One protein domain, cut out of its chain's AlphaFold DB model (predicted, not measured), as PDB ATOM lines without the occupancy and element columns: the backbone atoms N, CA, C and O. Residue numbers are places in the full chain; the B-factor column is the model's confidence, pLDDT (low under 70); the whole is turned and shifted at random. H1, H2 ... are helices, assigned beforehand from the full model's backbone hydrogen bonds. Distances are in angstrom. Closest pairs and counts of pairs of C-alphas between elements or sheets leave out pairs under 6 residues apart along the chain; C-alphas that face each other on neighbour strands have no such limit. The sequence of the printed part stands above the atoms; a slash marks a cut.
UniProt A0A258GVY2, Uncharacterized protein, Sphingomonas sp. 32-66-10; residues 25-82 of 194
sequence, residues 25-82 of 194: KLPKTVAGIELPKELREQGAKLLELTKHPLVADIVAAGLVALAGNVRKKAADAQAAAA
ATOM      1  N   LYS A  25     -43.024  -6.994  60.538       75.31
ATOM      2  CA  LYS A  25     -44.127  -7.352  59.656       75.31
ATOM      3  C   LYS A  25     -43.716  -6.984  58.241       75.31
ATOM      4  O   LYS A  25     -43.535  -5.810  57.927       75.31
ATOM      5  N   LEU A  26     -43.550  -8.005  57.404       79.38
ATOM      6  CA  LEU A  26     -43.239  -7.821  55.994       79.38
ATOM      7  C   LEU A  26     -44.368  -7.029  55.312       79.38
ATOM      8  O   LEU A  26     -45.549  -7.305  55.566       79.38
ATOM      9  N   PRO A  27     -44.030  -6.034  54.472       82.81
ATOM     10  CA  PRO A  27     -45.023  -5.221  53.788       82.81
ATOM     11  C   PRO A  27     -45.862  -6.067  52.827       82.81
ATOM     12  O   PRO A  27     -45.489  -7.173  52.431       82.81
ATOM     13  N   LYS A  28     -47.036  -5.540  52.455       83.38
ATOM     14  CA  LYS A  28     -47.979  -6.279  51.611       83.38
ATOM     15  C   LYS A  28     -47.470  -6.542  50.198       83.38
ATOM     16  O   LYS A  28     -47.818  -7.560  49.599       83.38
ATOM     17  N   THR A  29     -46.609  -5.652  49.745       82.56
ATOM     18  CA  THR A  29     -46.039  -5.641  48.415       82.56
ATOM     19  C   THR A  29     -44.543  -5.409  48.565       82.56
ATOM     20  O   THR A  29     -44.134  -4.508  49.302       82.56
ATOM     21  N   VAL A  30     -43.726  -6.213  47.889       83.69
ATOM     22  CA  VAL A  30     -42.274  -6.003  47.785       83.69
ATOM     23  C   VAL A  30     -41.946  -5.965  46.299       83.69
ATOM     24  O   VAL A  30     -42.286  -6.892  45.576       83.69
ATOM     25  N   ALA A  31     -41.353  -4.862  45.833       83.88
ATOM     26  CA  ALA A  31     -41.026  -4.645  44.419       83.88
ATOM     27  C   ALA A  31     -42.218  -4.822  43.442       83.88
ATOM     28  O   ALA A  31     -42.051  -5.327  42.340       83.88
ATOM     29  N   GLY A  32     -43.433  -4.427  43.849       87.94
ATOM     30  CA  GLY A  32     -44.647  -4.562  43.028       87.94
ATOM     31  C   GLY A  32     -45.309  -5.947  43.065       87.94
ATOM     32  O   GLY A  32     -46.397  -6.104  42.523       87.94
ATOM     33  N   ILE A  33     -44.710  -6.929  43.748       84.81
ATOM     34  CA  ILE A  33     -45.253  -8.286  43.890       84.81
ATOM     35  C   ILE A  33     -46.059  -8.377  45.185       84.81
ATOM     36  O   ILE A  33     -45.547  -8.069  46.268       84.81
ATOM     37  N   GLU A  34     -47.319  -8.804  45.090       89.62
ATOM     38  CA  GLU A  34     -48.150  -9.081  46.260       89.62
ATOM     39  C   GLU A  34     -47.642 -10.318  47.008       89.62
ATOM     40  O   GLU A  34     -47.530 -11.407  46.452       89.62
ATOM     41  N   LEU A  35     -47.349 -10.155  48.299       85.56
ATOM     42  CA  LEU A  35     -46.949 -11.265  49.162       85.56
ATOM     43  C   LEU A  35     -48.184 -11.921  49.795       85.56
ATOM     44  O   LEU A  35     -48.913 -11.234  50.509       85.56
ATOM     45  N   PRO A  36     -48.415 -13.231  49.637       88.88
ATOM     46  CA  PRO A  36     -49.432 -13.958  50.396       88.88
ATOM     47  C   PRO A  36     -49.290 -13.754  51.912       88.88
ATOM     48  O   PRO A  36     -48.181 -13.572  52.429       88.88
ATOM     49  N   LYS A  37     -50.411 -13.775  52.647       86.81
ATOM     50  CA  LYS A  37     -50.427 -13.534  54.106       86.81
ATOM     51  C   LYS A  37     -49.552 -14.549  54.847       86.81
ATOM     52  O   LYS A  37     -48.829 -14.171  55.766       86.81
ATOM     53  N   GLU A  38     -49.542 -15.786  54.374       86.62
ATOM     54  CA  GLU A  38     -48.770 -16.904  54.908       86.62
ATOM     55  C   GLU A  38     -47.262 -16.632  54.820       86.62
ATOM     56  O   GLU A  38     -46.540 -16.852  55.791       86.62
ATOM     57  N   LEU A  39     -46.782 -16.073  53.700       85.38
ATOM     58  CA  LEU A  39     -45.366 -15.719  53.539       85.38
ATOM     59  C   LEU A  39     -44.962 -14.553  54.436       85.38
ATOM     60  O   LEU A  39     -43.841 -14.519  54.943       85.38
ATOM     61  N   ARG A  40     -45.872 -13.606  54.679       88.19
ATOM     62  CA  ARG A  40     -45.606 -12.494  55.603       88.19
ATOM     63  C   ARG A  40     -45.456 -12.990  57.039       88.19
ATOM     64  O   ARG A  40     -44.575 -12.518  57.752       88.19
ATOM     65  N   GLU A  41     -46.278 -13.949  57.460       87.88
ATOM     66  CA  GLU A  41     -46.180 -14.554  58.793       87.88
ATOM     67  C   GLU A  41     -44.946 -15.444  58.938       87.88
ATOM     68  O   GLU A  41     -44.242 -15.374  59.946       87.88
ATOM     69  N   GLN A  42     -44.656 -16.265  57.929       85.56
ATOM     70  CA  GLN A  42     -43.462 -17.105  57.925       85.56
ATOM     71  C   GLN A  42     -42.189 -16.265  57.917       85.56
ATOM     72  O   GLN A  42     -41.267 -16.550  58.676       85.56
ATOM     73  N   GLY A  43     -42.148 -15.200  57.122       85.75
ATOM     74  CA  GLY A  43     -41.005 -14.302  57.095       85.75
ATOM     75  C   GLY A  43     -40.842 -13.497  58.388       85.75
ATOM     76  O   GLY A  43     -39.712 -13.249  58.791       85.75
ATOM     77  N   ALA A  44     -41.928 -13.179  59.105       87.12
ATOM     78  CA  ALA A  44     -41.830 -12.602  60.448       87.12
ATOM     79  C   ALA A  44     -41.193 -13.584  61.452       87.12
ATOM     80  O   ALA A  44     -40.311 -13.188  62.213       87.12
ATOM     81  N   LYS A  45     -41.573 -14.871  61.405       86.00
ATOM     82  CA  LYS A  45     -40.951 -15.936  62.220       86.00
ATOM     83  C   LYS A  45     -39.485 -16.152  61.846       86.00
ATOM     84  O   LYS A  45     -38.642 -16.310  62.722       86.00
ATOM     85  N   LEU A  46     -39.170 -16.132  60.550       85.50
ATOM     86  CA  LEU A  46     -37.797 -16.240  60.066       85.50
ATOM     87  C   LEU A  46     -36.957 -15.064  60.575       85.50
ATOM     88  O   LEU A  46     -35.880 -15.278  61.118       85.50
ATOM     89  N   LEU A  47     -37.472 -13.836  60.471       86.56
ATOM     90  CA  LEU A  47     -36.793 -12.641  60.969       86.56
ATOM     91  C   LEU A  47     -36.561 -12.694  62.478       86.56
ATOM     92  O   LEU A  47     -35.512 -12.267  62.954       86.56
ATOM     93  N   GLU A  48     -37.507 -13.241  63.233       88.88
ATOM     94  CA  GLU A  48     -37.326 -13.477  64.659       88.88
ATOM     95  C   GLU A  48     -36.204 -14.487  64.937       88.88
ATOM     96  O   GLU A  48     -35.333 -14.208  65.761       88.88
ATOM     97  N   LEU A  49     -36.146 -15.592  64.190       87.44
ATOM     98  CA  LEU A  49     -35.066 -16.576  64.301       87.44
ATOM     99  C   LEU A  49     -33.702 -15.999  63.901       87.44
ATOM    100  O   LEU A  49     -32.703 -16.302  64.548       87.44
ATOM    101  N   THR A  50     -33.647 -15.118  62.900       87.44
ATOM    102  CA  THR A  50     -32.393 -14.457  62.493       87.44
ATOM    103  C   THR A  50     -31.852 -13.461  63.518       87.44
ATOM    104  O   THR A  50     -30.725 -13.007  63.374       87.44
ATOM    105  N   LYS A  51     -32.598 -13.135  64.584       91.00
ATOM    106  CA  LYS A  51     -32.039 -12.375  65.717       91.00
ATOM    107  C   LYS A  51     -31.063 -13.214  66.545       91.00
ATOM    108  O   LYS A  51     -30.295 -12.656  67.326       91.00
ATOM    109  N   HIS A  52     -31.099 -14.539  66.403       92.44
ATOM    110  CA  HIS A  52     -30.160 -15.432  67.064       92.44
ATOM    111  C   HIS A  52     -28.830 -15.460  66.289       92.44
ATOM    112  O   HIS A  52     -28.854 -15.752  65.092       92.44
ATOM    113  N   PRO A  53     -27.668 -15.233  66.936       87.25
ATOM    114  CA  PRO A  53     -26.385 -15.062  66.243       87.25
ATOM    115  C   PRO A  53     -26.019 -16.255  65.348       87.25
ATOM    116  O   PRO A  53     -25.707 -16.074  64.182       87.25
ATOM    117  N   LEU A  54     -26.203 -17.486  65.834       93.00
ATOM    118  CA  LEU A  54     -25.916 -18.690  65.037       93.00
ATOM    119  C   LEU A  54     -26.788 -18.823  63.778       93.00
ATOM    120  O   LEU A  54     -26.332 -19.313  62.751       93.00
ATOM    121  N   VAL A  55     -28.057 -18.412  63.848       91.25
ATOM    122  CA  VAL A  55     -28.971 -18.493  62.700       91.25
ATOM    123  C   VAL A  55     -28.679 -17.357  61.725       91.25
ATOM    124  O   VAL A  55     -28.706 -17.572  60.515       91.25
ATOM    125  N   ALA A  56     -28.353 -16.169  62.242       91.06
ATOM    126  CA  ALA A  56     -27.914 -15.035  61.440       91.06
ATOM    127  C   ALA A  56     -26.681 -15.394  60.602       91.06
ATOM    128  O   ALA A  56     -26.686 -15.144  59.398       91.06
ATOM    129  N   ASP A  57     -25.686 -16.047  61.208       91.12
ATOM    130  CA  ASP A  57     -24.452 -16.450  60.528       91.12
ATOM    131  C   ASP A  57     -24.722 -17.462  59.405       91.12
ATOM    132  O   ASP A  57     -24.185 -17.329  58.307       91.12
ATOM    133  N   ILE A  58     -25.617 -18.434  59.627       92.56
ATOM    134  CA  ILE A  58     -26.008 -19.413  58.596       92.56
ATOM    135  C   ILE A  58     -26.753 -18.732  57.444       92.56
ATOM    136  O   ILE A  58     -26.477 -19.010  56.276       92.56
ATOM    137  N   VAL A  59     -27.694 -17.835  57.746       93.56
ATOM    138  CA  VAL A  59     -28.453 -17.109  56.718       93.56
ATOM    139  C   VAL A  59     -27.539 -16.165  55.935       93.56
ATOM    140  O   VAL A  59     -27.633 -16.107  54.709       93.56
ATOM    141  N   ALA A  60     -26.614 -15.479  56.605       93.25
ATOM    142  CA  ALA A  60     -25.619 -14.625  55.966       93.25
ATOM    143  C   ALA A  60     -24.681 -15.436  55.063       93.25
ATOM    144  O   ALA A  60     -24.508 -15.086  53.894       93.25
ATOM    145  N   ALA A  61     -24.145 -16.558  55.553       95.06
ATOM    146  CA  ALA A  61     -23.323 -17.463  54.754       95.06
ATOM    147  C   ALA A  61     -24.099 -18.006  53.542       95.06
ATOM    148  O   ALA A  61     -23.572 -18.032  52.431       95.06
ATOM    149  N   GLY A  62     -25.372 -18.362  53.729       93.19
ATOM    150  CA  GLY A  62     -26.262 -18.798  52.655       93.19
ATOM    151  C   GLY A  62     -26.496 -17.719  51.595       93.19
ATOM    152  O   GLY A  62     -26.422 -18.011  50.403       93.19
ATOM    153  N   LEU A  63     -26.716 -16.467  52.004       94.25
ATOM    154  CA  LEU A  63     -26.887 -15.335  51.085       94.25
ATOM    155  C   LEU A  63     -25.599 -15.009  50.320       94.25
ATOM    156  O   LEU A  63     -25.660 -14.753  49.118       94.25
ATOM    157  N   VAL A  64     -24.435 -15.066  50.974       94.19
ATOM    158  CA  VAL A  64     -23.133 -14.864  50.315       94.19
ATOM    159  C   VAL A  64     -22.843 -15.993  49.324       94.19
ATOM    160  O   VAL A  64     -22.440 -15.726  48.191       94.19
ATOM    161  N   ALA A  65     -23.103 -17.247  49.700       94.00
ATOM    162  CA  ALA A  65     -22.953 -18.393  48.807       94.00
ATOM    163  C   ALA A  65     -23.905 -18.304  47.602       94.00
ATOM    164  O   ALA A  65     -23.492 -18.544  46.465       94.00
ATOM    165  N   LEU A  66     -25.159 -17.899  47.828       92.56
ATOM    166  CA  LEU A  66     -26.141 -17.689  46.765       92.56
ATOM    167  C   LEU A  66     -25.707 -16.566  45.818       92.56
ATOM    168  O   LEU A  66     -25.723 -16.763  44.606       92.56
ATOM    169  N   ALA A  67     -25.266 -15.423  46.348       91.50
ATOM    170  CA  ALA A  67     -24.763 -14.313  45.540       91.50
ATOM    171  C   ALA A  67     -23.534 -14.726  44.716       91.50
ATOM    172  O   ALA A  67     -23.446 -14.407  43.529       91.50
ATOM    173  N   GLY A  68     -22.623 -15.498  45.314       92.38
ATOM    174  CA  GLY A  68     -21.492 -16.095  44.612       92.38
ATOM    175  C   GLY A  68     -21.934 -17.006  43.466       92.38
ATOM    176  O   GLY A  68     -21.390 -16.907  42.370       92.38
ATOM    177  N   ASN A  69     -22.949 -17.846  43.679       88.06
ATOM    178  CA  ASN A  69     -23.462 -18.753  42.652       88.06
ATOM    179  C   ASN A  69     -24.207 -18.014  41.528       88.06
ATOM    180  O   ASN A  69     -24.005 -18.320  40.358       88.06
ATOM    181  N   VAL A  70     -25.016 -17.000  41.851       89.94
ATOM    182  CA  VAL A  70     -25.681 -16.152  40.844       89.94
ATOM    183  C   VAL A  70     -24.644 -15.394  40.015       89.94
ATOM    184  O   VAL A  70     -24.756 -15.355  38.793       89.94
ATOM    185  N   ARG A  71     -23.593 -14.857  40.652       88.00
ATOM    186  CA  ARG A  71     -22.494 -14.188  39.946       88.00
ATOM    187  C   ARG A  71     -21.700 -15.154  39.071       88.00
ATOM    188  O   ARG A  71     -21.379 -14.785  37.950       88.00
ATOM    189  N   LYS A  72     -21.405 -16.368  39.550       84.00
ATOM    190  CA  LYS A  72     -20.756 -17.412  38.742       84.00
ATOM    191  C   LYS A  72     -21.622 -17.793  37.548       84.00
ATOM    192  O   LYS A  72     -21.150 -17.677  36.435       84.00
ATOM    193  N   LYS A  73     -22.911 -18.083  37.742       80.62
ATOM    194  CA  LYS A  73     -23.831 -18.372  36.629       80.62
ATOM    195  C   LYS A  73     -23.953 -17.225  35.627       80.62
ATOM    196  O   LYS A  73     -24.027 -17.484  34.433       80.62
ATOM    197  N   ALA A  74     -23.963 -15.976  36.089       77.44
ATOM    198  CA  ALA A  74     -23.947 -14.813  35.203       77.44
ATOM    199  C   ALA A  74     -22.607 -14.679  34.458       77.44
ATOM    200  O   ALA A  74     -22.603 -14.356  33.277       77.44
ATOM    201  N   ALA A  75     -21.484 -14.971  35.119       74.38
ATOM    202  CA  ALA A  75     -20.158 -14.965  34.513       74.38
ATOM    203  C   ALA A  75     -19.960 -16.121  33.521       74.38
ATOM    204  O   ALA A  75     -19.397 -15.887  32.467       74.38
ATOM    205  N   ASP A  76     -20.466 -17.324  33.799       70.94
ATOM    206  CA  ASP A  76     -20.478 -18.462  32.872       70.94
ATOM    207  C   ASP A  76     -21.392 -18.183  31.670       70.94
ATOM    208  O   ASP A  76     -21.032 -18.478  30.535       70.94
ATOM    209  N   ALA A  77     -22.544 -17.536  31.884       67.56
ATOM    210  CA  ALA A  77     -23.411 -17.084  30.794       67.56
ATOM    211  C   ALA A  77     -22.759 -15.975  29.946       67.56
ATOM    212  O   ALA A  77     -22.961 -15.924  28.735       67.56
ATOM    213  N   GLN A  78     -21.951 -15.105  30.561       60.28
ATOM    214  CA  GLN A  78     -21.203 -14.054  29.868       60.28
ATOM    215  C   GLN A  78     -19.923 -14.586  29.198       60.28
ATOM    216  O   GLN A  78     -19.551 -14.109  28.129       60.28
ATOM    217  N   ALA A  79     -19.287 -15.610  29.768       56.66
ATOM    218  CA  ALA A  79     -18.159 -16.331  29.183       56.66
ATOM    219  C   ALA A  79     -18.600 -17.231  28.019       56.66
ATOM    220  O   ALA A  79     -17.842 -17.400  27.074       56.66
ATOM    221  N   ALA A  80     -19.840 -17.731  28.027       55.66
ATOM    222  CA  ALA A  80     -20.450 -18.414  26.885       55.66
ATOM    223  C   ALA A  80     -20.811 -17.467  25.719       55.66
ATOM    224  O   ALA A  80     -21.079 -17.936  24.616       55.66
ATOM    225  N   ALA A  81     -20.812 -16.146  25.944       55.62
ATOM    226  CA  ALA A  81     -21.025 -15.120  24.918       55.62
ATOM    227  C   ALA A  81     -19.715 -14.492  24.392       55.62
ATOM    228  O   ALA A  81     -19.752 -13.677  23.470       55.62
ATOM    229  N   ALA A  82     -18.561 -14.867  24.951       50.41
ATOM    230  CA  ALA A  82     -17.239 -14.524  24.435       50.41
ATOM    231  C   ALA A  82     -16.611 -15.771  23.778       50.41
ATOM    232  O   ALA A  82     -16.810 -16.875  24.284       50.41
TER     233      ALA A  82
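Overview. This is residues 25 to 82 of the 194 residues of an uncharacterized protein of Sphingomonas sp. 32-66-10 (UniProt A0A258GVY2). Two helices make an open V with unequal arms: the long H2 and the shorter H1 meet at a corner, the last end of H1 next to the first end of H2. Residues 61 to 82, most of them in H2, stick out free as the long arm, and the looped residues 25 to 36 lie at the other end of H1. The printed part has 58 residues with two named helices, H1 then H2, and no named strand; its class is all helix. It is only just extended, close to loose, with a radius of gyration of the C-alphas of 15.9 A, and flat, spanning 45 by 32 by 13 A.

Arrangement. Begin with H2, residues 53 to 79, the longest helix. H1, residues 37 to 49, is close to it but not clearly touching, with 2 pairs of C-alphas within 8 A. Look at Leu 49 and Val 55, whose C-alphas are the closest of the two helices, 6.6 A apart. Their lines stand at a steep tilt of 64 degrees, opposite ways, and their centres are 21.7 A apart. In H1 and H2 every O i to N i+4 pair is within hydrogen-bond range. Before H1, residues 29 to 30 pair with residues 33 to 34, antiparallel.

Along the chain. Find C-alpha 53 at (-26.385, -15.062, 66.243); from there H2 runs 38.0 A to C-alpha 79 at (-18.159, -16.331, 29.183). Then find C-alpha 37 at (-50.427, -13.534, 54.106), where H1 begins; it runs 18.7 A to C-alpha 49.

Size, cuts and confidence. The two C-alphas farthest apart are those of Glu 48 and Ala 82, at 45.0 A. The printed part has no cut, and the link from H1 to H2 is tight, with 3 residues. The mean pLDDT of the printed part is 84.2; look for the model's low confidence, under 70, at residues 77 to 82.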